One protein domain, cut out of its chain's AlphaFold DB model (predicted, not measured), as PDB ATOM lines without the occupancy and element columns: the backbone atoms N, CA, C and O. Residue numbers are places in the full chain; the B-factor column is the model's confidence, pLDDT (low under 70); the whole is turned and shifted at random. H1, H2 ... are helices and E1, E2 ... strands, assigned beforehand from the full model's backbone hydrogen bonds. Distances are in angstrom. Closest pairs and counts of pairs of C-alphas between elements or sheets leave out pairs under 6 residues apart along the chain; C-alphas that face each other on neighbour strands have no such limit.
ATOM      1  N   ARG A  47       5.594  -8.836 -17.703       88.31
ATOM      2  CA  ARG A  47       5.589  -8.174 -19.009       88.31
ATOM      3  C   ARG A  47       4.244  -8.217 -19.710       88.31
ATOM      4  O   ARG A  47       4.168  -7.637 -20.779       88.31
ATOM      5  N   ASN A  48       3.227  -8.856 -19.140       87.88
ATOM      6  CA  ASN A  48       1.885  -8.902 -19.704       87.88
ATOM      7  C   ASN A  48       1.117  -7.623 -19.326       87.88
ATOM      8  O   ASN A  48       0.604  -7.520 -18.214       87.88
ATOM      9  N   SER A  49       1.091  -6.619 -20.208       82.12
ATOM     10  CA  SER A  49       0.485  -5.312 -19.917       82.12
ATOM     11  C   SER A  49      -1.045  -5.343 -19.896       82.12
ATOM     12  O   SER A  49      -1.645  -4.554 -19.165       82.12
ATOM     13  N   ASP A  50      -1.673  -6.258 -20.645       76.31
ATOM     14  CA  ASP A  50      -3.128  -6.432 -20.677       76.31
ATOM     15  C   ASP A  50      -3.537  -7.898 -20.904       76.31
ATOM     16  O   ASP A  50      -3.521  -8.426 -22.022       76.31
ATOM     17  N   GLU A  51      -3.988  -8.541 -19.826       76.25
ATOM     18  CA  GLU A  51      -4.489  -9.917 -19.840       76.25
ATOM     19  C   GLU A  51      -5.722 -10.117 -20.738       76.25
ATOM     20  O   GLU A  51      -5.955 -11.227 -21.223       76.25
ATOM     21  N   ASN A  52      -6.516  -9.067 -20.979       68.75
ATOM     22  CA  ASN A  52      -7.729  -9.161 -21.798       68.75
ATOM     23  C   ASN A  52      -7.417  -9.202 -23.296       68.75
ATOM     24  O   ASN A  52      -8.257  -9.653 -24.077       68.75
ATOM     25  N   ILE A  53      -6.234  -8.727 -23.694       66.56
ATOM     26  CA  ILE A  53      -5.797  -8.669 -25.092       66.56
ATOM     27  C   ILE A  53      -4.887  -9.856 -25.418       66.56
ATOM     28  O   ILE A  53      -5.058 -10.493 -26.458       66.56
ATOM     29  N   TYR A  54      -3.941 -10.178 -24.532       66.81
ATOM     30  CA  TYR A  54      -2.855 -11.115 -24.831       66.81
ATOM     31  C   TYR A  54      -3.012 -12.498 -24.208       66.81
ATOM     32  O   TYR A  54      -2.313 -13.423 -24.611       66.81
ATOM     33  N   GLY A  55      -3.959 -12.669 -23.289       74.69
ATOM     34  CA  GLY A  55      -4.164 -13.908 -22.553       74.69
ATOM     35  C   GLY A  55      -3.772 -13.773 -21.086       74.69
ATOM     36  O   GLY A  55      -3.004 -12.898 -20.691       74.69
ATOM     37  N   GLY A  56      -4.325 -14.666 -20.265       83.50
ATOM     38  CA  GLY A  56      -4.119 -14.638 -18.820       83.50
ATOM     39  C   GLY A  56      -2.667 -14.887 -18.410       83.50
ATOM     40  O   GLY A  56      -1.868 -15.451 -19.166       83.50
ATOM     41  N   GLU A  57      -2.350 -14.481 -17.182       90.56
ATOM     42  CA  GLU A  57      -1.078 -14.781 -16.529       90.56
ATOM     43  C   GLU A  57      -0.810 -16.289 -16.427       90.56
ATOM     44  O   GLU A  57      -1.712 -17.107 -16.215       90.56
ATOM     45  N   LEU A  58       0.468 -16.661 -16.497       93.44
ATOM     46  CA  LEU A  58       0.887 -18.027 -16.236       93.44
ATOM     47  C   LEU A  58       0.734 -18.353 -14.756       93.44
ATOM     48  O   LEU A  58       1.300 -17.693 -13.880       93.44
ATOM     49  N   THR A  59       0.058 -19.464 -14.478       95.31
ATOM     50  CA  THR A  59       0.194 -20.126 -13.184       95.31
ATOM     51  C   THR A  59       1.473 -20.961 -13.155       95.31
ATOM     52  O   THR A  59       2.036 -21.334 -14.186       95.31
ATOM     53  N   ARG A  60       1.900 -21.377 -11.958       94.81
ATOM     54  CA  ARG A  60       3.012 -22.328 -11.816       94.81
ATOM     55  C   ARG A  60       2.794 -23.616 -12.619       94.81
ATOM     56  O   ARG A  60       3.748 -24.136 -13.185       94.81
ATOM     57  N   LYS A  61       1.557 -24.125 -12.665       96.00
ATOM     58  CA  LYS A  61       1.226 -25.343 -13.424       96.00
ATOM     59  C   LYS A  61       1.378 -25.128 -14.927       96.00
ATOM     60  O   LYS A  61       1.779 -26.047 -15.630       96.00
ATOM     61  N   ASP A  62       1.071 -23.930 -15.413       96.69
ATOM     62  CA  ASP A  62       1.209 -23.589 -16.829       96.69
ATOM     63  C   ASP A  62       2.676 -23.401 -17.210       96.69
ATOM     64  O   ASP A  62       3.109 -23.929 -18.229       96.69
ATOM     65  N   ALA A  63       3.472 -22.772 -16.344       96.75
ATOM     66  CA  ALA A  63       4.918 -22.683 -16.532       96.75
ATOM     67  C   ALA A  63       5.603 -24.066 -16.493       96.75
ATOM     68  O   ALA A  63       6.457 -24.352 -17.330       96.75
ATOM     69  N   GLU A  64       5.204 -24.955 -15.572       96.62
ATOM     70  CA  GLU A  64       5.667 -26.356 -15.544       96.62
ATOM     71  C   GLU A  64       5.292 -27.091 -16.841       96.62
ATOM     72  O   GLU A  64       6.133 -27.785 -17.414       96.62
ATOM     73  N   PHE A  65       4.070 -26.880 -17.338       97.38
ATOM     74  CA  PHE A  65       3.588 -27.457 -18.592       97.38
ATOM     75  C   PHE A  65       4.378 -26.959 -19.812       97.38
ATOM     76  O   PHE A  65       4.855 -27.770 -20.600       97.38
ATOM     77  N   ILE A  66       4.579 -25.646 -19.955       97.38
ATOM     78  CA  ILE A  66       5.372 -25.063 -21.049       97.38
ATOM     79  C   ILE A  66       6.804 -25.596 -21.010       97.38
ATOM     80  O   ILE A  66       7.340 -26.008 -22.039       97.38
ATOM     81  N   GLN A  67       7.420 -25.638 -19.829       96.00
ATOM     82  CA  GLN A  67       8.793 -26.110 -19.705       96.00
ATOM     83  C   GLN A  67       8.955 -27.587 -20.094       96.00
ATOM     84  O   GLN A  67       9.992 -27.970 -20.637       96.00
ATOM     85  N   GLU A  68       7.959 -28.420 -19.806       96.06
ATOM     86  CA  GLU A  68       7.998 -29.846 -20.118       96.06
ATOM     87  C   GLU A  68       7.627 -30.139 -21.574       96.06
ATOM     88  O   GLU A  68       8.327 -30.891 -22.251       96.06
ATOM     89  N   HIS A  69       6.570 -29.509 -22.082       97.25
ATOM     90  CA  HIS A  69       5.979 -29.871 -23.366       97.25
ATOM     91  C   HIS A  69       6.385 -28.962 -24.525       97.25
ATOM     92  O   HIS A  69       6.361 -29.419 -25.660       97.25
ATOM     93  N   VAL A  70       6.770 -27.708 -24.272       97.31
ATOM     94  CA  VAL A  70       6.982 -26.708 -25.334       97.31
ATOM     95  C   VAL A  70       8.444 -26.305 -25.467       97.31
ATOM     96  O   VAL A  70       8.984 -26.334 -26.572       97.31
ATOM     97  N   LEU A  71       9.117 -25.961 -24.367       96.56
ATOM     98  CA  LEU A  71      10.504 -25.498 -24.442       96.56
ATOM     99  C   LEU A  71      11.435 -26.592 -24.980       96.56
ATOM    100  O   LEU A  71      11.325 -27.778 -24.643       96.56
ATOM    101  N   GLY A  72      12.384 -26.176 -25.814       96.38
ATOM    102  CA  GLY A  72      13.335 -27.048 -26.489       96.38
ATOM    103  C   GLY A  72      13.429 -26.785 -27.986       96.38
ATOM    104  O   GLY A  72      12.912 -25.801 -28.511       96.38
ATOM    105  N   GLN A  73      14.132 -27.692 -28.660       97.75
ATOM    106  CA  GLN A  73      14.323 -27.665 -30.102       97.75
ATOM    107  C   GLN A  73      13.419 -28.692 -30.772       97.75
ATOM    108  O   GLN A  73      13.282 -29.821 -30.297       97.75
ATOM    109  N   TRP A  74      12.844 -28.299 -31.899       98.00
ATOM    110  CA  TRP A  74      11.828 -29.052 -32.614       98.00
ATOM    111  C   TRP A  74      12.135 -29.064 -34.099       98.00
ATOM    112  O   TRP A  74      12.491 -28.039 -34.677       98.00
ATOM    113  N   ARG A  75      11.986 -30.220 -34.737       96.94
ATOM    114  CA  ARG A  75      12.115 -30.359 -36.186       96.94
ATOM    115  C   ARG A  75      10.744 -30.560 -36.802       96.94
ATOM    116  O   ARG A  75       9.926 -31.309 -36.275       96.94
ATOM    117  N   ILE A  76      10.512 -29.934 -37.948       95.38
ATOM    118  CA  ILE A  76       9.294 -30.155 -38.727       95.38
ATOM    119  C   ILE A  76       9.310 -31.589 -39.267       95.38
ATOM    120  O   ILE A  76      10.204 -31.957 -40.027       95.38
ATOM    121  N   SER A  77       8.319 -32.393 -38.875       95.75
ATOM    122  CA  SER A  77       8.194 -33.788 -39.312       95.75
ATOM    123  C   SER A  77       7.329 -33.887 -40.565       95.75
ATOM    124  O   SER A  77       7.783 -34.341 -41.621       95.75
ATOM    125  N   LYS A  78       6.081 -33.408 -40.495       95.12
ATOM    126  CA  LYS A  78       5.142 -33.437 -41.628       95.12
ATOM    127  C   LYS A  78       4.025 -32.415 -41.478       95.12
ATOM    128  O   LYS A  78       3.667 -32.017 -40.374       95.12
ATOM    129  N   ARG A  79       3.381 -32.079 -42.597       95.12
ATOM    130  CA  ARG A  79       2.095 -31.377 -42.583       95.12
ATOM    131  C   ARG A  79       0.961 -32.370 -42.330       95.12
ATOM    132  O   ARG A  79       0.834 -33.351 -43.062       95.12
ATOM    133  N   ILE A  80       0.127 -32.098 -41.331       95.25
ATOM    134  CA  ILE A  80      -1.035 -32.929 -40.970       95.25
ATOM    135  C   ILE A  80      -2.362 -32.352 -41.467       95.25
ATOM    136  O   ILE A  80      -3.321 -33.100 -41.656       95.25
ATOM    137  N   LYS A  81      -2.416 -31.045 -41.754       93.81
ATOM    138  CA  LYS A  81      -3.563 -30.406 -42.409       93.81
ATOM    139  C   LYS A  81      -3.094 -29.310 -43.363       93.81
ATOM    140  O   LYS A  81      -2.329 -28.434 -42.972       93.81
ATOM    141  N   SER A  82      -3.571 -29.363 -44.602       92.12
ATOM    142  CA  SER A  82      -3.484 -28.247 -45.551       92.12
ATOM    143  C   SER A  82      -4.716 -27.354 -45.422       92.12
ATOM    144  O   SER A  82      -5.802 -27.846 -45.100       92.12
ATOM    145  N   LEU A  83      -4.548 -26.078 -45.737       88.75
ATOM    146  CA  LEU A  83      -5.613 -25.076 -45.775       88.75
ATOM    147  C   LEU A  83      -6.290 -25.026 -47.146       88.75
ATOM    148  O   LEU A  83      -5.794 -25.618 -48.113       88.75
ATOM    149  N   ARG A  84      -7.409 -24.305 -47.263       84.69
ATOM    150  CA  ARG A  84      -8.050 -24.060 -48.569       84.69
ATOM    151  C   ARG A  84      -7.221 -23.115 -49.432       84.69
ATOM    152  O   ARG A  84      -7.118 -23.317 -50.643       84.69
ATOM    153  N   THR A  85      -6.616 -22.115 -48.806       81.38
ATOM    154  CA  THR A  85      -5.752 -21.108 -49.430       81.38
ATOM    155  C   THR A  85      -4.476 -20.952 -48.612       81.38
ATOM    156  O   THR A  85      -4.457 -21.284 -47.436       81.38
ATOM    157  N   GLY A  86      -3.399 -20.489 -49.245       79.25
ATOM    158  CA  GLY A  86      -2.157 -20.191 -48.528       79.25
ATOM    159  C   GLY A  86      -1.399 -21.415 -48.020       79.25
ATOM    160  O   GLY A  86      -1.262 -21.625 -46.822       79.25
ATOM    161  N   ASN A  87      -0.905 -22.255 -48.937       86.44
ATOM    162  CA  ASN A  87      -0.147 -23.453 -48.576       86.44
ATOM    163  C   ASN A  87       1.261 -23.431 -49.156       86.44
ATOM    164  O   ASN A  87       1.450 -23.171 -50.347       86.44
ATOM    165  N   ILE A  88       2.215 -23.878 -48.344       91.69
ATOM    166  CA  ILE A  88       3.542 -24.279 -48.810       91.69
ATOM    167  C   ILE A  88       3.405 -25.504 -49.733       91.69
ATOM    168  O   ILE A  88       2.616 -26.426 -49.485       91.69
ATOM    169  N   SER A  89       4.139 -25.506 -50.840       93.25
ATOM    170  CA  SER A  89       4.107 -26.568 -51.842       93.25
ATOM    171  C   SER A  89       4.613 -27.903 -51.281       93.25
ATOM    172  O   SER A  89       5.282 -27.957 -50.253       93.25
ATOM    173  N   ALA A  90       4.340 -29.015 -51.971       93.31
ATOM    174  CA  ALA A  90       4.862 -30.324 -51.563       93.31
ATOM    175  C   ALA A  90       6.403 -30.375 -51.545       93.31
ATOM    176  O   ALA A  90       6.982 -31.078 -50.726       93.31
ATOM    177  N   LYS A  91       7.065 -29.612 -52.427       94.75
ATOM    178  CA  LYS A  91       8.525 -29.460 -52.434       94.75
ATOM    179  C   LYS A  91       8.985 -28.657 -51.212       94.75
ATOM    180  O   LYS A  91       9.869 -29.117 -50.499       94.75
ATOM    181  N   GLY A  92       8.325 -27.530 -50.937       94.12
ATOM    182  CA  GLY A  92       8.610 -26.689 -49.774       94.12
ATOM    183  C   GLY A  92       8.414 -27.420 -48.441       94.12
ATOM    184  O   GLY A  92       9.205 -27.241 -47.527       94.12
ATOM    185  N   VAL A  93       7.428 -28.320 -48.346       94.00
ATOM    186  CA  VAL A  93       7.224 -29.197 -47.176       94.00
ATOM    187  C   VAL A  93       8.469 -30.036 -46.874       94.00
ATOM    188  O   VAL A  93       8.833 -30.186 -45.712       94.00
ATOM    189  N   GLU A  94       9.126 -30.587 -47.898       95.56
ATOM    190  CA  GLU A  94      10.355 -31.368 -47.709       95.56
ATOM    191  C   GLU A  94      11.550 -30.473 -47.355       95.56
ATOM    192  O   GLU A  94      12.356 -30.837 -46.504       95.56
ATOM    193  N   GLU A  95      11.638 -29.288 -47.963       95.56
ATOM    194  CA  GLU A  95      12.687 -28.296 -47.689       95.56
ATOM    195  C   GLU A  95      12.629 -27.798 -46.230       95.56
ATOM    196  O   GLU A  95      13.660 -27.710 -45.556       95.56
ATOM    197  N   MET A  96      11.422 -27.600 -45.688       94.19
ATOM    198  CA  MET A  96      11.194 -27.193 -44.295       94.19
ATOM    199  C   MET A  96      11.680 -28.197 -43.248       94.19
ATOM    200  O   MET A  96      11.954 -27.797 -42.121       94.19
ATOM    201  N   LYS A  97      11.823 -29.485 -43.579       94.62
ATOM    202  CA  LYS A  97      12.293 -30.500 -42.611       94.62
ATOM    203  C   LYS A  97      13.734 -30.272 -42.153       94.62
ATOM    204  O   LYS A  97      14.157 -30.842 -41.150       94.62
ATOM    205  N   SER A  98      14.495 -29.465 -42.893       93.00
ATOM    206  CA  SER A  98      15.846 -29.048 -42.510       93.00
ATOM    207  C   SER A  98      15.861 -27.977 -41.411       93.00
ATOM    208  O   SER A  98      16.885 -27.808 -40.749       93.00
ATOM    209  N   LEU A  99      14.735 -27.293 -41.191       94.62
ATOM    210  CA  LEU A  99      14.608 -26.202 -40.233       94.62
ATOM    211  C   LEU A  99      14.442 -26.726 -38.805       94.62
ATOM    212  O   LEU A  99      13.847 -27.783 -38.564       94.62
ATOM    213  N   ILE A 100      14.949 -25.946 -37.854       95.75
ATOM    214  CA  ILE A 100      14.821 -26.204 -36.419       95.75
ATOM    215  C   ILE A 100      14.077 -25.036 -35.793       95.75
ATOM    216  O   ILE A 100      14.436 -23.886 -36.003       95.75
ATOM    217  N   ILE A 101      13.049 -25.324 -35.014       96.50
ATOM    218  CA  ILE A 101      12.319 -24.328 -34.239       96.50
ATOM    219  C   ILE A 101      12.793 -24.439 -32.797       96.50
ATOM    220  O   ILE A 101      12.725 -25.516 -32.203       96.50
ATOM    221  N   THR A 102      13.282 -23.338 -32.242       96.69
ATOM    222  CA  THR A 102      13.729 -23.273 -30.851       96.69
ATOM    223  C   THR A 102      12.752 -22.411 -30.064       96.69
ATOM    224  O   THR A 102      12.602 -21.228 -30.369       96.69
ATOM    225  N   TYR A 103      12.126 -23.004 -29.047       96.62
ATOM    226  CA  TYR A 103      11.361 -22.288 -28.026       96.62
ATOM    227  C   TYR A 103      12.162 -22.271 -26.727       96.62
ATOM    228  O   TYR A 103      12.464 -23.325 -26.159       96.62
ATOM    229  N   ASP A 104      12.494 -21.079 -26.257       94.25
ATOM    230  CA  ASP A 104      13.204 -20.836 -25.011       94.25
ATOM    231  C   ASP A 104      12.488 -19.733 -24.213       94.25
ATOM    232  O   ASP A 104      11.702 -18.955 -24.750       94.25
ATOM    233  N   LYS A 105      12.769 -19.642 -22.912       92.06
ATOM    234  CA  LYS A 105      12.257 -18.547 -22.078       92.06
ATOM    235  C   LYS A 105      12.782 -17.179 -22.535       92.06
ATOM    236  O   LYS A 105      12.122 -16.168 -22.319       92.06
ATOM    237  N   ASP A 106      13.971 -17.151 -23.141       92.62
ATOM    238  CA  ASP A 106      14.655 -15.917 -23.516       92.62
ATOM    239  C   ASP A 106      14.424 -15.551 -24.992       92.62
ATOM    240  O   ASP A 106      14.611 -14.392 -25.367       92.62
ATOM    241  N   PHE A 107      14.014 -16.502 -25.839       93.06
ATOM    242  CA  PHE A 107      13.720 -16.263 -27.254       93.06
ATOM    243  C   PHE A 107      12.900 -17.395 -27.896       93.06
ATOM    244  O   PHE A 107      12.946 -18.541 -27.459       93.06
ATOM    245  N   ALA A 108      12.234 -17.097 -29.008       94.25
ATOM    246  CA  ALA A 108      11.622 -18.082 -29.897       94.25
ATOM    247  C   ALA A 108      11.977 -17.761 -31.358       94.25
ATOM    248  O   ALA A 108      11.852 -16.613 -31.783       94.25
ATOM    249  N   ARG A 109      12.479 -18.734 -32.129       94.12
ATOM    250  CA  ARG A 109      12.859 -18.519 -33.543       94.12
ATOM    251  C   ARG A 109      12.946 -19.810 -34.350       94.12
ATOM    252  O   ARG A 109      13.146 -20.887 -33.792       94.12
ATOM    253  N   ILE A 110      12.897 -19.664 -35.673       94.44
ATOM    254  CA  ILE A 110      13.228 -20.723 -36.631       94.44
ATOM    255  C   ILE A 110      14.671 -20.527 -37.116       94.44
ATOM    256  O   ILE A 110      15.084 -19.430 -37.481       94.44
ATOM    257  N   GLU A 111      15.449 -21.600 -37.091       92.81
ATOM    258  CA  GLU A 111      16.864 -21.668 -37.432       92.81
ATOM    259  C   GLU A 111      17.059 -22.553 -38.671       92.81
ATOM    260  O   GLU A 111      16.292 -23.485 -38.927       92.81
ATOM    261  N   GLY A 112      18.111 -22.266 -39.442       91.31
ATOM    262  CA  GLY A 112      18.451 -23.000 -40.666       91.31
ATOM    263  C   GLY A 112      17.873 -22.409 -41.954       91.31
ATOM    264  O   GLY A 112      18.226 -22.886 -43.026       91.31
ATOM    265  N   TYR A 113      17.043 -21.366 -41.868       90.94
ATOM    266  CA  TYR A 113      16.576 -20.639 -43.047       90.94
ATOM    267  C   TYR A 113      17.685 -19.763 -43.643       90.94
ATOM    268  O   TYR A 113      18.335 -18.981 -42.948       90.94
ATOM    269  N   ASP A 114      17.859 -19.868 -44.954       90.38
ATOM    270  CA  ASP A 114      18.734 -19.047 -45.776       90.38
ATOM    271  C   ASP A 114      18.149 -18.840 -47.188       90.38
ATOM    272  O   ASP A 114      17.092 -19.362 -47.558       90.38
ATOM    273  N   GLN A 115      18.868 -18.079 -48.016       86.06
ATOM    274  CA  GLN A 115      18.476 -17.771 -49.397       86.06
ATOM    275  C   GLN A 115      18.373 -18.995 -50.331       86.06
ATOM    276  O   GLN A 115      17.893 -18.852 -51.455       86.06
ATOM    277  N   PHE A 116      18.836 -20.173 -49.903       89.06
ATOM    278  CA  PHE A 116      18.826 -21.417 -50.674       89.06
ATOM    279  C   PHE A 116      17.868 -22.472 -50.108       89.06
ATOM    280  O   PHE A 116      17.746 -23.547 -50.693       89.06
ATOM    281  N   THR A 117      17.182 -22.172 -49.002       92.38
ATOM    282  CA  THR A 117      16.298 -23.121 -48.316       92.38
ATOM    283  C   THR A 117      15.137 -23.546 -49.207       92.38
ATOM    284  O   THR A 117      14.893 -24.738 -49.372       92.38
ATOM    285  N   PHE A 118      14.442 -22.580 -49.813       95.19
ATOM    286  CA  PHE A 118      13.315 -22.858 -50.699       95.19
ATOM    287  C   PHE A 118      13.701 -22.696 -52.161       95.19
ATOM    288  O   PHE A 118      14.212 -21.655 -52.575       95.19
ATOM    289  N   SER A 119      13.357 -23.693 -52.974       94.75
ATOM    290  CA  SER A 119      13.549 -23.616 -54.428       94.75
ATOM    291  C   SER A 119      12.456 -22.813 -55.145       94.75
ATOM    292  O   SER A 119      12.638 -22.404 -56.294       94.75
ATOM    293  N   ASN A 120      11.319 -22.576 -54.486       94.69
ATOM    294  CA  ASN A 120      10.153 -21.908 -55.053       94.69
ATOM    295  C   ASN A 120       9.864 -20.571 -54.338       94.69
ATOM    296  O   ASN A 120       9.555 -20.575 -53.145       94.69
ATOM    297  N   PRO A 121       9.847 -19.431 -55.058       93.06
ATOM    298  CA  PRO A 121       9.558 -18.120 -54.470       93.06
ATOM    299  C   PRO A 121       8.203 -18.014 -53.760       93.06
ATOM    300  O   PRO A 121       8.062 -17.232 -52.823       93.06
ATOM    301  N   LYS A 122       7.193 -18.796 -54.172       92.19
ATOM    302  CA  LYS A 122       5.893 -18.806 -53.478       92.19
ATOM    303  C   LYS A 122       5.977 -19.427 -52.084       92.19
ATOM    304  O   LYS A 122       5.264 -18.986 -51.191       92.19
ATOM    305  N   ASP A 123       6.846 -20.417 -51.895       93.62
ATOM    306  CA  ASP A 123       7.047 -21.043 -50.586       93.62
ATOM    307  C   ASP A 123       7.794 -20.088 -49.653       93.62
ATOM    308  O   ASP A 123       7.423 -19.963 -48.491       93.62
ATOM    309  N   VAL A 124       8.750 -19.317 -50.193       92.69
ATOM    310  CA  VAL A 124       9.385 -18.200 -49.474       92.69
ATOM    311  C   VAL A 124       8.339 -17.186 -49.013       92.69
ATOM    312  O   VAL A 124       8.372 -16.778 -47.856       92.69
ATOM    313  N   TYR A 125       7.410 -16.789 -49.890       90.38
ATOM    314  CA  TYR A 125       6.345 -15.846 -49.539       90.38
ATOM    315  C   TYR A 125       5.508 -16.354 -48.357       90.38
ATOM    316  O   TYR A 125       5.444 -15.674 -47.338       90.38
ATOM    317  N   PHE A 126       4.942 -17.564 -48.440       89.31
ATOM    318  CA  PHE A 126       4.112 -18.106 -47.354       89.31
ATOM    319  C   PHE A 126       4.900 -18.351 -46.069       89.31
ATOM    320  O   PHE A 126       4.408 -18.049 -44.987       89.31
ATOM    321  N   TYR A 127       6.140 -18.830 -46.173       90.94
ATOM    322  CA  TYR A 127       7.016 -18.979 -45.015       90.94
ATOM    323  C   TYR A 127       7.210 -17.651 -44.273       90.94
ATOM    324  O   TYR A 127       7.101 -17.611 -43.053       90.94
ATOM    325  N   ASN A 128       7.459 -16.560 -45.002       88.69
ATOM    326  CA  ASN A 128       7.625 -15.235 -44.408       88.69
ATOM    327  C   ASN A 128       6.326 -14.709 -43.795       88.69
ATOM    328  O   ASN A 128       6.355 -14.211 -42.673       88.69
ATOM    329  N   GLN A 129       5.212 -14.834 -44.516       86.00
ATOM    330  CA  GLN A 129       3.923 -14.322 -44.053       86.00
ATOM    331  C   GLN A 129       3.409 -15.047 -42.809       86.00
ATOM    332  O   GLN A 129       2.803 -14.425 -41.956       86.00
ATOM    333  N   CYS A 130       3.697 -16.340 -42.663       85.94
ATOM    334  CA  CYS A 130       3.332 -17.096 -41.466       85.94
ATOM    335  C   CYS A 130       4.342 -16.964 -40.314       85.94
ATOM    336  O   CYS A 130       4.337 -17.787 -39.403       85.94
ATOM    337  N   GLY A 131       5.227 -15.965 -40.348       86.31
ATOM    338  CA  GLY A 131       6.113 -15.665 -39.224       86.31
ATOM    339  C   GLY A 131       7.530 -16.230 -39.335       86.31
ATOM    340  O   GLY A 131       8.354 -16.006 -38.452       86.31
ATOM    341  N   GLY A 132       7.867 -16.957 -40.403       89.00
ATOM    342  CA  GLY A 132       9.073 -17.794 -40.463       89.00
ATOM    343  C   GLY A 132      10.404 -17.068 -40.241       89.00
ATOM    344  O   GLY A 132      11.347 -17.670 -39.740       89.00
ATOM    345  N   ASN A 133      10.462 -15.770 -40.551       85.19
ATOM    346  CA  ASN A 133      11.652 -14.931 -40.377       85.19
ATOM    347  C   ASN A 133      11.606 -13.997 -39.157       85.19
ATOM    348  O   ASN A 133      12.544 -13.228 -38.945       85.19
ATOM    349  N   TYR A 134      10.553 -14.064 -38.340       83.50
ATOM    350  CA  TYR A 134      10.320 -13.129 -37.238       83.50
ATOM    351  C   TYR A 134      10.549 -13.790 -35.881       83.50
ATOM    352  O   TYR A 134       9.616 -14.132 -35.158       83.50
ATOM    353  N   GLY A 135      11.821 -13.972 -35.523       86.94
ATOM    354  CA  GLY A 135      12.180 -14.407 -34.176       86.94
ATOM    355  C   GLY A 135      11.793 -13.369 -33.118       86.94
ATOM    356  O   GLY A 135      11.891 -12.163 -33.352       86.94
ATOM    357  N   LEU A 136      11.408 -13.844 -31.939       88.12
ATOM    358  CA  LEU A 136      11.039 -13.012 -30.804       88.12
ATOM    359  C   LEU A 136      12.061 -13.158 -29.681       88.12
ATOM    360  O   LEU A 136      12.408 -14.271 -29.297       88.12
ATOM    361  N   ASN A 137      12.517 -12.034 -29.129       89.88
ATOM    362  CA  ASN A 137      13.279 -12.032 -27.885       89.88
ATOM    363  C   ASN A 137      12.327 -11.804 -26.718       89.88
ATOM    364  O   ASN A 137      11.467 -10.928 -26.785       89.88
ATOM    365  N   LEU A 138      12.542 -12.558 -25.644       90.12
ATOM    366  CA  LEU A 138      11.726 -12.554 -24.440       90.12
ATOM    367  C   LEU A 138      10.235 -12.771 -24.798       90.12
ATOM    368  O   LEU A 138       9.432 -11.842 -24.696       90.12
ATOM    369  N   PRO A 139       9.845 -13.965 -25.268       92.06
ATOM    370  CA  PRO A 139       8.438 -14.289 -25.488       92.06
ATOM    371  C   PRO A 139       7.647 -14.259 -24.172       92.06
ATOM    372  O   PRO A 139       8.103 -14.773 -23.151       92.06
ATOM    373  N   VAL A 140       6.454 -13.660 -24.193       93.19
ATOM    374  CA  VAL A 140       5.467 -13.771 -23.109       93.19
ATOM    375  C   VAL A 140       4.523 -14.909 -23.466       93.19
ATOM    376  O   VAL A 140       3.774 -14.795 -24.431       93.19
ATOM    377  N   TYR A 141       4.617 -16.024 -22.742       94.38
ATOM    378  CA  TYR A 141       3.844 -17.233 -23.024       94.38
ATOM    379  C   TYR A 141       2.488 -17.241 -22.315       94.38
ATOM    380  O   TYR A 141       2.369 -16.788 -21.179       94.38
ATOM    381  N   HIS A 142       1.506 -17.878 -22.949       94.50
ATOM    382  CA  HIS A 142       0.150 -18.063 -22.444       94.50
ATOM    383  C   HIS A 142      -0.338 -19.488 -22.703       94.50
ATOM    384  O   HIS A 142       0.074 -20.141 -23.665       94.50
ATOM    385  N   VAL A 143      -1.246 -19.971 -21.851       95.69
ATOM    386  CA  VAL A 143      -1.821 -21.318 -21.947       95.69
ATOM    387  C   VAL A 143      -3.341 -21.243 -21.902       95.69
ATOM    388  O   VAL A 143      -3.920 -20.735 -20.945       95.69
ATOM    389  N   ASN A 144      -3.994 -21.821 -22.906       94.62
ATOM    390  CA  ASN A 144      -5.429 -22.058 -22.930       94.62
ATOM    391  C   ASN A 144      -5.708 -23.570 -22.957       94.62
ATOM    392  O   ASN A 144      -5.354 -24.278 -23.899       94.62
ATOM    393  N   ARG A 145      -6.371 -24.067 -21.910       94.00
ATOM    394  CA  ARG A 145      -6.748 -25.486 -21.756       94.00
ATOM    395  C   ARG A 145      -8.153 -25.801 -22.269       94.00
ATOM    396  O   ARG A 145      -8.566 -26.954 -22.245       94.00
ATOM    397  N   HIS A 146      -8.900 -24.788 -22.689       92.25
ATOM    398  CA  HIS A 146     -10.243 -24.918 -23.238       92.25
ATOM    399  C   HIS A 146     -10.176 -24.730 -24.753       92.25
ATOM    400  O   HIS A 146     -10.503 -23.667 -25.279       92.25
ATOM    401  N   VAL A 147      -9.694 -25.765 -25.439       94.38
ATOM    402  CA  VAL A 147      -9.599 -25.804 -26.901       94.38
ATOM    403  C   VAL A 147     -10.815 -26.542 -27.455       94.38
ATOM    404  O   VAL A 147     -11.109 -27.646 -27.008       94.38
ATOM    405  N   ASP A 148     -11.518 -25.947 -28.420       94.31
ATOM    406  CA  ASP A 148     -12.486 -26.679 -29.244       94.31
ATOM    407  C   ASP A 148     -11.736 -27.336 -30.401       94.31
ATOM    408  O   ASP A 148     -11.372 -26.679 -31.378       94.31
ATOM    409  N   GLU A 149     -11.495 -28.643 -30.302       93.38
ATOM    410  CA  GLU A 149     -10.707 -29.365 -31.301       93.38
ATOM    411  C   GLU A 149     -11.385 -29.415 -32.680       93.38
ATOM    412  O   GLU A 149     -10.738 -29.772 -33.665       93.38
ATOM    413  N   ASN A 150     -12.667 -29.050 -32.792       93.75
ATOM    414  CA  ASN A 150     -13.371 -29.004 -34.075       93.75
ATOM    415  C   ASN A 150     -13.195 -27.672 -34.813       93.75
ATOM    416  O   ASN A 150     -13.416 -27.637 -36.023       93.75
ATOM    417  N   ASN A 151     -12.803 -26.612 -34.102       93.00
ATOM    418  CA  ASN A 151     -12.731 -25.248 -34.618       93.00
ATOM    419  C   ASN A 151     -11.453 -24.561 -34.123       93.00
ATOM    420  O   ASN A 151     -11.500 -23.518 -33.470       93.00
ATOM    421  N   ILE A 152     -10.293 -25.152 -34.417       93.56
ATOM    422  CA  ILE A 152      -9.020 -24.513 -34.085       93.56
ATOM    423  C   ILE A 152      -8.633 -23.501 -35.172       93.56
ATOM    424  O   ILE A 152      -8.754 -23.812 -36.364       93.56
ATOM    425  N   PRO A 153      -8.158 -22.302 -34.805       90.50
ATOM    426  CA  PRO A 153      -7.715 -21.319 -35.779       90.50
ATOM    427  C   PRO A 153      -6.315 -21.665 -36.303       90.50
ATOM    428  O   PRO A 153      -5.390 -21.927 -35.531       90.50
ATOM    429  N   ILE A 154      -6.146 -21.655 -37.625       89.81
ATOM    430  CA  ILE A 154      -4.846 -21.819 -38.281       89.81
ATOM    431  C   ILE A 154      -4.542 -20.590 -39.131       89.81
ATOM    432  O   ILE A 154      -5.370 -20.167 -39.939       89.81
ATOM    433  N   ASN A 155      -3.330 -20.058 -38.991       84.75
ATOM    434  CA  ASN A 155      -2.846 -18.936 -39.780       84.75
ATOM    435  C   ASN A 155      -2.660 -19.352 -41.247       84.75
ATOM    436  O   ASN A 155      -1.952 -20.325 -41.536       84.75
ATOM    437  N   ASN A 156      -3.291 -18.618 -42.166       79.06
ATOM    438  CA  ASN A 156      -3.221 -18.870 -43.604       79.06
ATOM    439  C   ASN A 156      -2.222 -17.979 -44.369       79.06
ATOM    440  O   ASN A 156      -2.095 -18.127 -45.586       79.06
ATOM    441  N   GLY A 157      -1.510 -17.081 -43.681       73.44
ATOM    442  CA  GLY A 157      -0.510 -16.185 -44.267       73.44
ATOM    443  C   GLY A 157      -1.076 -14.961 -44.998       73.44
ATOM    444  O   GLY A 157      -0.308 -14.206 -45.589       73.44
ATOM    445  N   ASP A 158      -2.391 -14.739 -44.965       70.00
ATOM    446  CA  ASP A 158      -3.056 -13.554 -45.530       70.00
ATOM    447  C   ASP A 158      -3.766 -12.732 -44.431       70.00
ATOM    448  O   ASP A 158      -4.818 -12.133 -44.665       70.00
ATOM    449  N   PHE A 159      -3.209 -12.715 -43.211       64.75
ATOM    450  CA  PHE A 159      -3.791 -12.066 -42.021       64.75
ATOM    451  C   PHE A 159      -5.206 -12.558 -41.676       64.75
ATOM    452  O   PHE A 159      -6.010 -11.841 -41.075       64.75
ATOM    453  N   GLN A 160      -5.537 -13.784 -42.085       72.31
ATOM    454  CA  GLN A 160      -6.802 -14.435 -41.784       72.31
ATOM    455  C   GLN A 160      -6.553 -15.783 -41.113       72.31
ATOM    456  O   GLN A 160      -5.594 -16.497 -41.404       72.31
ATOM    457  N   MET A 161      -7.464 -16.138 -40.216       83.75
ATOM    458  CA  MET A 161      -7.483 -17.443 -39.573       83.75
ATOM    459  C   MET A 161      -8.489 -18.326 -40.305       83.75
ATOM    460  O   MET A 161      -9.631 -17.922 -40.529       83.75
ATOM    461  N   GLU A 162      -8.072 -19.529 -40.691       88.88
ATOM    462  CA  GLU A 162      -8.984 -20.574 -41.153       88.88
ATOM    463  C   GLU A 162      -9.288 -21.509 -39.979       88.88
ATOM    464  O   GLU A 162      -8.379 -22.109 -39.406       88.88
ATOM    465  N   GLU A 163     -10.565 -21.640 -39.619       91.81
ATOM    466  CA  GLU A 163     -11.005 -22.607 -38.612       91.81
ATOM    467  C   GLU A 163     -11.046 -24.013 -39.212       91.81
ATOM    468  O   GLU A 163     -11.685 -24.264 -40.244       91.81
ATOM    469  N   VAL A 164     -10.365 -24.952 -38.560       92.00
ATOM    470  CA  VAL A 164     -10.313 -26.349 -38.993       92.00
ATOM    471  C   VAL A 164     -10.514 -27.293 -37.815       92.00
ATOM    472  O   VAL A 164     -10.110 -27.010 -36.693       92.00
ATOM    473  N   ALA A 165     -11.059 -28.474 -38.095       94.06
ATOM    474  CA  ALA A 165     -11.027 -29.572 -37.139       94.06
ATOM    475  C   ALA A 165      -9.615 -30.163 -37.062       94.06
ATOM    476  O   ALA A 165      -9.008 -30.489 -38.097       94.06
ATOM    477  N   PHE A 166      -9.116 -30.344 -35.841       95.81
ATOM    478  CA  PHE A 166      -7.855 -31.014 -35.585       95.81
ATOM    479  C   PHE A 166      -7.944 -32.476 -36.055       95.81
ATOM    480  O   PHE A 166      -8.898 -33.186 -35.733       95.81
ATOM    481  N   PRO A 167      -6.985 -32.953 -36.868       93.69
ATOM    482  CA  PRO A 167      -7.139 -34.222 -37.575       93.69
ATOM    483  C   PRO A 167      -6.887 -35.457 -36.700       93.69
ATOM    484  O   PRO A 167      -7.192 -36.572 -37.125       93.69
ATOM    485  N   LEU A 168      -6.304 -35.288 -35.509       92.94
ATOM    486  CA  LEU A 168      -5.973 -36.383 -34.602       92.94
ATOM    487  C   LEU A 168      -6.938 -36.400 -33.419       92.94
ATOM    488  O   LEU A 168      -7.389 -35.365 -32.944       92.94
ATOM    489  N   LYS A 169      -7.244 -37.595 -32.917       91.06
ATOM    490  CA  LYS A 169      -8.107 -37.756 -31.747       91.06
ATOM    491  C   LYS A 169      -7.268 -37.713 -30.468       91.06
ATOM    492  O   LYS A 169      -6.900 -38.766 -29.947       91.06
ATOM    493  N   CYS A 170      -6.981 -36.514 -29.980       91.06
ATOM    494  CA  CYS A 170      -6.287 -36.267 -28.717       91.06
ATOM    495  C   CYS A 170      -6.906 -35.070 -27.986       91.06
ATOM    496  O   CYS A 170      -7.708 -34.339 -28.558       91.06
ATOM    497  N   GLU A 171      -6.550 -34.910 -26.715       92.50
ATOM    498  CA  GLU A 171      -6.821 -33.677 -25.971       92.50
ATOM    499  C   GLU A 171      -5.826 -32.613 -26.437       92.50
ATOM    500  O   GLU A 171      -4.677 -32.948 -26.738       92.50
ATOM    501  N   LEU A 172      -6.253 -31.352 -26.502       96.06
ATOM    502  CA  LEU A 172      -5.383 -30.251 -26.896       96.06
ATOM    503  C   LEU A 172      -5.290 -29.184 -25.818       96.06
ATOM    504  O   LEU A 172      -6.287 -28.716 -25.273       96.06
ATOM    505  N   VAL A 173      -4.061 -28.740 -25.589       97.12
ATOM    506  CA  VAL A 173      -3.759 -27.487 -24.910       97.12
ATOM    507  C   VAL A 173      -3.179 -26.534 -25.945       97.12
ATOM    508  O   VAL A 173      -2.240 -26.886 -26.660       97.12
ATOM    509  N   TYR A 174      -3.738 -25.335 -26.028       96.44
ATOM    510  CA  TYR A 174      -3.226 -24.276 -26.883       96.44
ATOM    511  C   TYR A 174      -2.227 -23.436 -26.091       96.44
ATOM    512  O   TYR A 174      -2.536 -22.935 -25.009       96.44
ATOM    513  N   VAL A 175      -1.020 -23.315 -26.619       96.12
ATOM    514  CA  VAL A 175       0.048 -22.478 -26.087       96.12
ATOM    515  C   VAL A 175       0.398 -21.463 -27.154       96.12
ATOM    516  O   VAL A 175       0.580 -21.810 -28.318       96.12
ATOM    517  N   PHE A 176       0.516 -20.209 -26.757       93.75
ATOM    518  CA  PHE A 176       0.981 -19.173 -27.660       93.75
ATOM    519  C   PHE A 176       1.843 -18.166 -26.932       93.75
ATOM    520  O   PHE A 176       1.925 -18.191 -25.702       93.75
ATOM    521  N   TYR A 177       2.521 -17.309 -27.683       92.06
ATOM    522  CA  TYR A 177       3.314 -16.245 -27.095       92.06
ATOM    523  C   TYR A 177       3.236 -14.952 -27.903       92.06
ATOM    524  O   TYR A 177       2.902 -14.960 -29.083       92.06
ATOM    525  N   ASN A 178       3.547 -13.833 -27.254       89.00
ATOM    526  CA  ASN A 178       3.574 -12.504 -27.865       89.00
ATOM    527  C   ASN A 178       4.612 -11.598 -27.165       89.00
ATOM    528  O   ASN A 178       5.443 -12.064 -26.381       89.00
ATOM    529  N   LEU A 179       4.596 -10.299 -27.478       86.81
ATOM    530  CA  LEU A 179       5.503  -9.294 -26.909       86.81
ATOM    531  C   LEU A 179       5.173  -8.880 -25.464       86.81
ATOM    532  O   LEU A 179       6.052  -8.351 -24.773       86.81
ATOM    533  N   GLY A 180       3.938  -9.119 -25.022       86.81
ATOM    534  CA  GLY A 180       3.384  -8.692 -23.740       86.81
ATOM    535  C   GLY A 180       2.841  -7.263 -23.719       86.81
ATOM    536  O   GLY A 180       2.383  -6.815 -22.681       86.81
ATOM    537  N   TYR A 181       2.893  -6.524 -24.827       82.25
ATOM    538  CA  TYR A 181       2.452  -5.129 -24.878       82.25
ATOM    539  C   TYR A 181       1.825  -4.764 -26.221       82.25
ATOM    540  O   TYR A 181       2.068  -5.429 -27.232       82.25
ATOM    541  N   THR A 182       1.053  -3.676 -26.226       72.88
ATOM    542  CA  THR A 182       0.365  -3.160 -27.415       72.88
ATOM    543  C   THR A 182       1.203  -2.154 -28.205       72.88
ATOM    544  O   THR A 182       2.149  -1.552 -27.692       72.88
ATOM    545  N   GLU A 183       0.819  -1.916 -29.464       72.75
ATOM    546  CA  GLU A 183       1.313  -0.752 -30.215       72.75
ATOM    547  C   GLU A 183       0.881   0.568 -29.550       72.75
ATOM    548  O   GLU A 183       1.532   1.587 -29.748       72.75
ATOM    549  N   GLU A 184      -0.180   0.576 -28.734       76.06
ATOM    550  CA  GLU A 184      -0.565   1.760 -27.956       76.06
ATOM    551  C   GLU A 184       0.449   2.047 -26.839       76.06
ATOM    552  O   GLU A 184       0.840   3.200 -26.642       76.06
ATOM    553  N   ASP A 185       0.932   0.998 -26.166       76.56
ATOM    554  CA  ASP A 185       1.980   1.086 -25.144       76.56
ATOM    555  C   ASP A 185       3.328   1.486 -25.764       76.56
ATOM    556  O   ASP A 185       4.080   2.283 -25.192       76.56
ATOM    557  N   TYR A 186       3.633   0.949 -26.953       77.25
ATOM    558  CA  TYR A 186       4.894   1.181 -27.662       77.25
ATOM    559  C   TYR A 186       4.692   1.405 -29.174       77.25
ATOM    560  O   TYR A 186       4.997   0.520 -29.974       77.25
ATOM    561  N   PRO A 187       4.317   2.627 -29.604       74.38
ATOM    562  CA  PRO A 187       3.982   2.928 -31.007       74.38
ATOM    563  C   PRO A 187       5.138   2.791 -32.003       74.38
ATOM    564  O   PRO A 187       4.936   2.788 -33.214       74.38
ATOM    565  N   SER A 188       6.378   2.735 -31.511       72.88
ATOM    566  CA  SER A 188       7.567   2.503 -32.337       72.88
ATOM    567  C   SER A 188       7.773   1.034 -32.701       72.88
ATOM    568  O   SER A 188       8.646   0.728 -33.515       72.88
ATOM    569  N   VAL A 189       7.034   0.124 -32.066       69.94
ATOM    570  CA  VAL A 189       7.075  -1.300 -32.373       69.94
ATOM    571  C   VAL A 189       6.037  -1.554 -33.452       69.94
ATOM    572  O   VAL A 189       4.845  -1.458 -33.200       69.94
ATOM    573  N   ILE A 190       6.500  -1.856 -34.664       61.66
ATOM    574  CA  ILE A 190       5.633  -2.419 -35.699       61.66
ATOM    575  C   ILE A 190       5.359  -3.853 -35.252       61.66
ATOM    576  O   ILE A 190       6.260  -4.694 -35.322       61.66
ATOM    577  N   CYS A 191       4.159  -4.124 -34.742       55.34
ATOM    578  CA  CYS A 191       3.774  -5.482 -34.402       55.34
ATOM    579  C   CYS A 191       3.586  -6.252 -35.709       55.34
ATOM    580  O   CYS A 191       2.600  -6.099 -36.428       55.34
ATOM    581  N   CYS A 192       4.558  -7.098 -36.039       55.78
ATOM    582  CA  CYS A 192       4.297  -8.198 -36.951       55.78
ATOM    583  C   CYS A 192       3.333  -9.130 -36.209       55.78
ATOM    584  O   CYS A 192       3.726  -9.756 -35.230       55.78
ATOM    585  N   TYR A 193       2.070  -9.177 -36.637       58.28
ATOM    586  CA  TYR A 193       1.047 -10.055 -36.048       58.28
ATOM    587  C   TYR A 193       1.382 -11.549 -36.188       58.28
ATOM    588  O   TYR A 193       0.729 -12.377 -35.564       58.28
ATOM    589  N   ASP A 194       2.409 -11.874 -36.975       67.25
ATOM    590  CA  ASP A 194       2.879 -13.222 -37.250       67.25
ATOM    591  C   ASP A 194       4.305 -13.383 -36.694       67.25
ATOM    592  O   ASP A 194       5.297 -13.091 -37.374       67.25
ATOM    593  N   TYR A 195       4.424 -13.811 -35.434       75.75
ATOM    594  CA  TYR A 195       5.718 -14.183 -34.855       75.75
ATOM    595  C   TYR A 195       6.121 -15.591 -35.306       75.75
ATOM    596  O   TYR A 195       5.307 -16.392 -35.766       75.75
ATOM    597  N   ALA A 196       7.405 -15.919 -35.172       73.50
ATOM    598  CA  ALA A 196       7.939 -17.212 -35.576       73.50
ATOM    599  C   ALA A 196       7.298 -18.385 -34.827       73.50
ATOM    600  O   ALA A 196       7.767 -18.788 -33.765       73.50
ATOM    601  N   ALA A 197       6.313 -19.028 -35.450       79.50
ATOM    602  CA  ALA A 197       5.722 -20.255 -34.933       79.50
ATOM    603  C   ALA A 197       5.080 -20.070 -33.536       79.50
ATOM    604  O   ALA A 197       5.345 -20.811 -32.593       79.50
ATOM    605  N   ASP A 198       4.254 -19.041 -33.390       88.06
ATOM    606  CA  ASP A 198       3.661 -18.615 -32.119       88.06
ATOM    607  C   ASP A 198       2.381 -19.340 -31.712       88.06
ATOM    608  O   ASP A 198       2.002 -19.272 -30.551       88.06
ATOM    609  N   GLN A 199       1.731 -20.059 -32.622       92.44
ATOM    610  CA  GLN A 199       0.473 -20.756 -32.355       92.44
ATOM    611  C   GLN A 199       0.684 -22.268 -32.234       92.44
ATOM    612  O   GLN A 199       0.700 -23.007 -33.228       92.44
ATOM    613  N   ILE A 200       0.832 -22.734 -30.997       96.25
ATOM    614  CA  ILE A 200       1.288 -24.084 -30.668       96.25
ATOM    615  C   ILE A 200       0.129 -24.878 -30.061       96.25
ATOM    616  O   ILE A 200      -0.519 -24.455 -29.109       96.25
ATOM    617  N   TYR A 201      -0.112 -26.076 -30.573       97.38
ATOM    618  CA  TYR A 201      -1.053 -27.033 -30.005       97.38
ATOM    619  C   TYR A 201      -0.280 -28.220 -29.437       97.38
ATOM    620  O   TYR A 201       0.628 -28.759 -30.070       97.38
ATOM    621  N   VAL A 202      -0.646 -28.628 -28.228       97.88
ATOM    622  CA  VAL A 202       0.082 -29.619 -27.437       97.88
ATOM    623  C   VAL A 202      -0.869 -30.741 -27.045       97.88
ATOM    624  O   VAL A 202      -1.918 -30.474 -26.460       97.88
ATOM    625  N   ASP A 203      -0.488 -31.992 -27.315       96.88
ATOM    626  CA  ASP A 203      -1.108 -33.142 -26.652       96.88
ATOM    627  C   ASP A 203      -0.447 -33.299 -25.272       96.88
ATOM    628  O   ASP A 203       0.747 -33.599 -25.202       96.88
ATOM    629  N   PRO A 204      -1.172 -33.120 -24.154       96.19
ATOM    630  CA  PRO A 204      -0.586 -33.218 -22.818       96.19
ATOM    631  C   PRO A 204      -0.041 -34.617 -22.482       96.19
ATOM    632  O   PRO A 204       0.611 -34.781 -21.453       96.19
ATOM    633  N   LYS A 205      -0.307 -35.639 -23.306       96.50
ATOM    634  CA  LYS A 205       0.189 -37.012 -23.116       96.50
ATOM    635  C   LYS A 205       1.455 -37.328 -23.909       96.50
ATOM    636  O   LYS A 205       2.037 -38.385 -23.671       96.50
ATOM    637  N   ASP A 206       1.869 -36.454 -24.825       96.12
ATOM    638  CA  ASP A 206       3.052 -36.646 -25.661       96.12
ATOM    639  C   ASP A 206       4.011 -35.467 -25.473       96.12
ATOM    640  O   ASP A 206       3.711 -34.324 -25.810       96.12
ATOM    641  N   THR A 207       5.173 -35.734 -24.881       95.81
ATOM    642  CA  THR A 207       6.209 -34.716 -24.678       95.81
ATOM    643  C   THR A 207       7.134 -34.585 -25.875       95.81
ATOM    644  O   THR A 207       7.904 -33.633 -25.914       95.81
ATOM    645  N   ASP A 208       7.106 -35.512 -26.831       96.88
ATOM    646  CA  ASP A 208       8.041 -35.560 -27.958       96.88
ATOM    647  C   ASP A 208       7.416 -35.069 -29.266       96.88
ATOM    648  O   ASP A 208       8.098 -35.005 -30.296       96.88
ATOM    649  N   LYS A 209       6.148 -34.645 -29.208       96.88
ATOM    650  CA  LYS A 209       5.428 -34.014 -30.308       96.88
ATOM    651  C   LYS A 209       4.853 -32.657 -29.940       96.88
ATOM    652  O   LYS A 209       4.298 -32.462 -28.865       96.88
ATOM    653  N   LEU A 210       4.907 -31.756 -30.911       96.94
ATOM    654  CA  LEU A 210       4.152 -30.510 -30.916       96.94
ATOM    655  C   LEU A 210       3.409 -30.372 -32.230       96.94
ATOM    656  O   LEU A 210       3.826 -30.921 -33.252       96.94
ATOM    657  N   TYR A 211       2.344 -29.585 -32.214       97.44
ATOM    658  CA  TYR A 211       1.644 -29.209 -33.423       97.44
ATOM    659  C   TYR A 211       1.673 -27.702 -33.597       97.44
ATOM    660  O   TYR A 211       1.530 -26.955 -32.635       97.44
ATOM    661  N   LEU A 212       1.881 -27.255 -34.827       95.56
ATOM    662  CA  LEU A 212       2.136 -25.855 -35.124       95.56
ATOM    663  C   LEU A 212       1.209 -25.352 -36.227       95.56
ATOM    664  O   LEU A 212       1.136 -25.961 -37.299       95.56
ATOM    665  N   SER A 213       0.543 -24.228 -35.971       93.06
ATOM    666  CA  SER A 213      -0.160 -23.430 -36.978       93.06
ATOM    667  C   SER A 213       0.850 -22.540 -37.712       93.06
ATOM    668  O   SER A 213       1.465 -21.660 -37.120       93.06
ATOM    669  N   PHE A 214       1.085 -22.833 -38.994       91.00
ATOM    670  CA  PHE A 214       2.074 -22.160 -39.841       91.00
ATOM    671  C   PHE A 214       1.735 -22.362 -41.332       91.00
ATOM    672  O   PHE A 214       2.290 -23.243 -41.989       91.00
ATOM    673  N   CYS A 215       0.783 -21.607 -41.896       88.44
ATOM    674  CA  CYS A 215       0.329 -21.780 -43.293       88.44
ATOM    675  C   CYS A 215      -0.140 -23.227 -43.573       88.44
ATOM    676  O   CYS A 215       0.226 -23.875 -44.563       88.44
ATOM    677  N   GLY A 216      -0.883 -23.774 -42.610       91.12
ATOM    678  CA  GLY A 216      -1.161 -25.199 -42.454       91.12
ATOM    679  C   GLY A 216      -0.908 -25.658 -41.023       91.12
ATOM    680  O   GLY A 216      -0.343 -24.926 -40.217       91.12
ATOM    681  N   LEU A 217      -1.327 -26.880 -40.709       94.56
ATOM    682  CA  LEU A 217      -1.055 -27.501 -39.417       94.56
ATOM    683  C   LEU A 217       0.040 -28.553 -39.577       94.56
ATOM    684  O   LEU A 217      -0.069 -29.454 -40.421       94.56
ATOM    685  N   TRP A 218       1.065 -28.459 -38.743       96.00
ATOM    686  CA  TRP A 218       2.285 -29.257 -38.831       96.00
ATOM    687  C   TRP A 218       2.492 -30.074 -37.568       96.00
ATOM    688  O   TRP A 218       2.180 -29.607 -36.486       96.00
ATOM    689  N   GLU A 219       3.025 -31.283 -37.714       97.56
ATOM    690  CA  GLU A 219       3.572 -32.080 -36.616       97.56
ATOM    691  C   GLU A 219       5.078 -31.815 -36.539       97.56
ATOM    692  O   GLU A 219       5.787 -31.869 -37.555       97.56
ATOM    693  N   LEU A 220       5.554 -31.533 -35.333       97.94
ATOM    694  CA  LEU A 220       6.953 -31.347 -34.994       97.94
ATOM    695  C   LEU A 220       7.419 -32.491 -34.095       97.94
ATOM    696  O   LEU A 220       6.657 -32.985 -33.267       97.94
ATOM    697  N   GLU A 221       8.686 -32.861 -34.227       97.94
ATOM    698  CA  GLU A 221       9.352 -33.855 -33.386       97.94
ATOM    699  C   GLU A 221      10.444 -33.193 -32.555       97.94
ATOM    700  O   GLU A 221      11.210 -32.360 -33.055       97.94
ATOM    701  N   ARG A 222      10.529 -33.570 -31.280       97.56
ATOM    702  CA  ARG A 222      11.554 -33.051 -30.378       97.56
ATOM    703  C   ARG A 222      12.946 -33.482 -30.837       97.56
ATOM    704  O   ARG A 222      13.196 -34.655 -31.108       97.56
ATOM    705  N   VAL A 223      13.881 -32.538 -30.880       96.12
ATOM    706  CA  VAL A 223      15.302 -32.833 -31.088       96.12
ATOM    707  C   VAL A 223      15.897 -33.296 -29.749       96.12
ATOM    708  O   VAL A 223      15.814 -32.551 -28.767       96.12
TER     709      VAL A 223
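Overview. This is residues 47 to 223 of the 225 residues of an uncharacterized protein of bacterium 0.1xD8-71 (UniProt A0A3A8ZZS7). One long antiparallel sheet curls like part of a barrel and folds back on itself, so that E3 and E2 face E10, E9, E8, E7 and E4 across the hinge E1. H2 crosses one face of the sheet near its E4 end, H3 runs along E1 on the opposite face with H4 near it, and the small hairpin E5 and E6 packs by E5 on E9. The printed part has 177 residues, with four named helices and ten named strands that follow along the chain as H1 H2 E1 H3 E2 E3 H4 E4 E5 E6 E7 E8 E9 E10. The large sheet's order is E3 E2 E1 E10 E9 E8 E7 E4; the class is mixed, with 83 residues, under half, in named elements. The whole is compact and rounded, with a radius of gyration of the C-alphas of 15.4 A and spans of 42 by 42 by 29 A.

Along the chain. Find C-alpha 51 at (-4.489, -9.917, -19.840), where H1, residues 51 to 54, begins. H2, 60 to 69, runs 14.1 A. E1, 72 to 81, runs 23.5 A and bends by 69 degrees at residue 78. Next come H3, 90 to 96; E2, 100 to 103; E3, 107 to 111; H4, 121 to 129; E4, 140 to 144; E5, 152 to 155; and E6, 161 to 164. E7, 173 to 178, runs 16.9 A. E8, 199 to 202, and E9, 209 to 213, lead to E10, 217 to 222, which ends at C-alpha 222 at (11.554, -33.051, -30.378).

Arrangement. Look first at the strongly twisted large sheet: N 75 and O 221 of E1 and E10 are 2.8 A apart, and N 142 and O 176 of E4 and E7 are 2.8 A apart. E7 E8 E9 E10 form a meander, each strand the antiparallel neighbour of the one before. H2 is on the sheet at a height of 8.6 A, over E7, only just not over E4, where two of its C-alphas fall; it runs across the strands, at 71 degrees to E7 on the local plane. H3, on the opposite face, is over E1. H3 and H4 are close but not clearly touching, with the C-alphas of Gly 92 and Asp 123 closest at 5.9 A; H4 is not on the sheet. H1 only grazes it. The closest C-alphas of E5 and E9, Ile 154 and Ser 213, are 5.1 A apart. Every O i to N i+4 pair is within hydrogen-bond range in H2 and H4, and 2 of 3 in H3; H1 is too short for one.

Size, cuts and confidence. The C-alphas farthest apart, Arg 60 and Ser 119, are 43.9 A apart. The printed part has no cut. The long link is E7 to E8, residues 179 to 198. Confidence is under 70 at residues 52 to 54, 159 and 189 to 194.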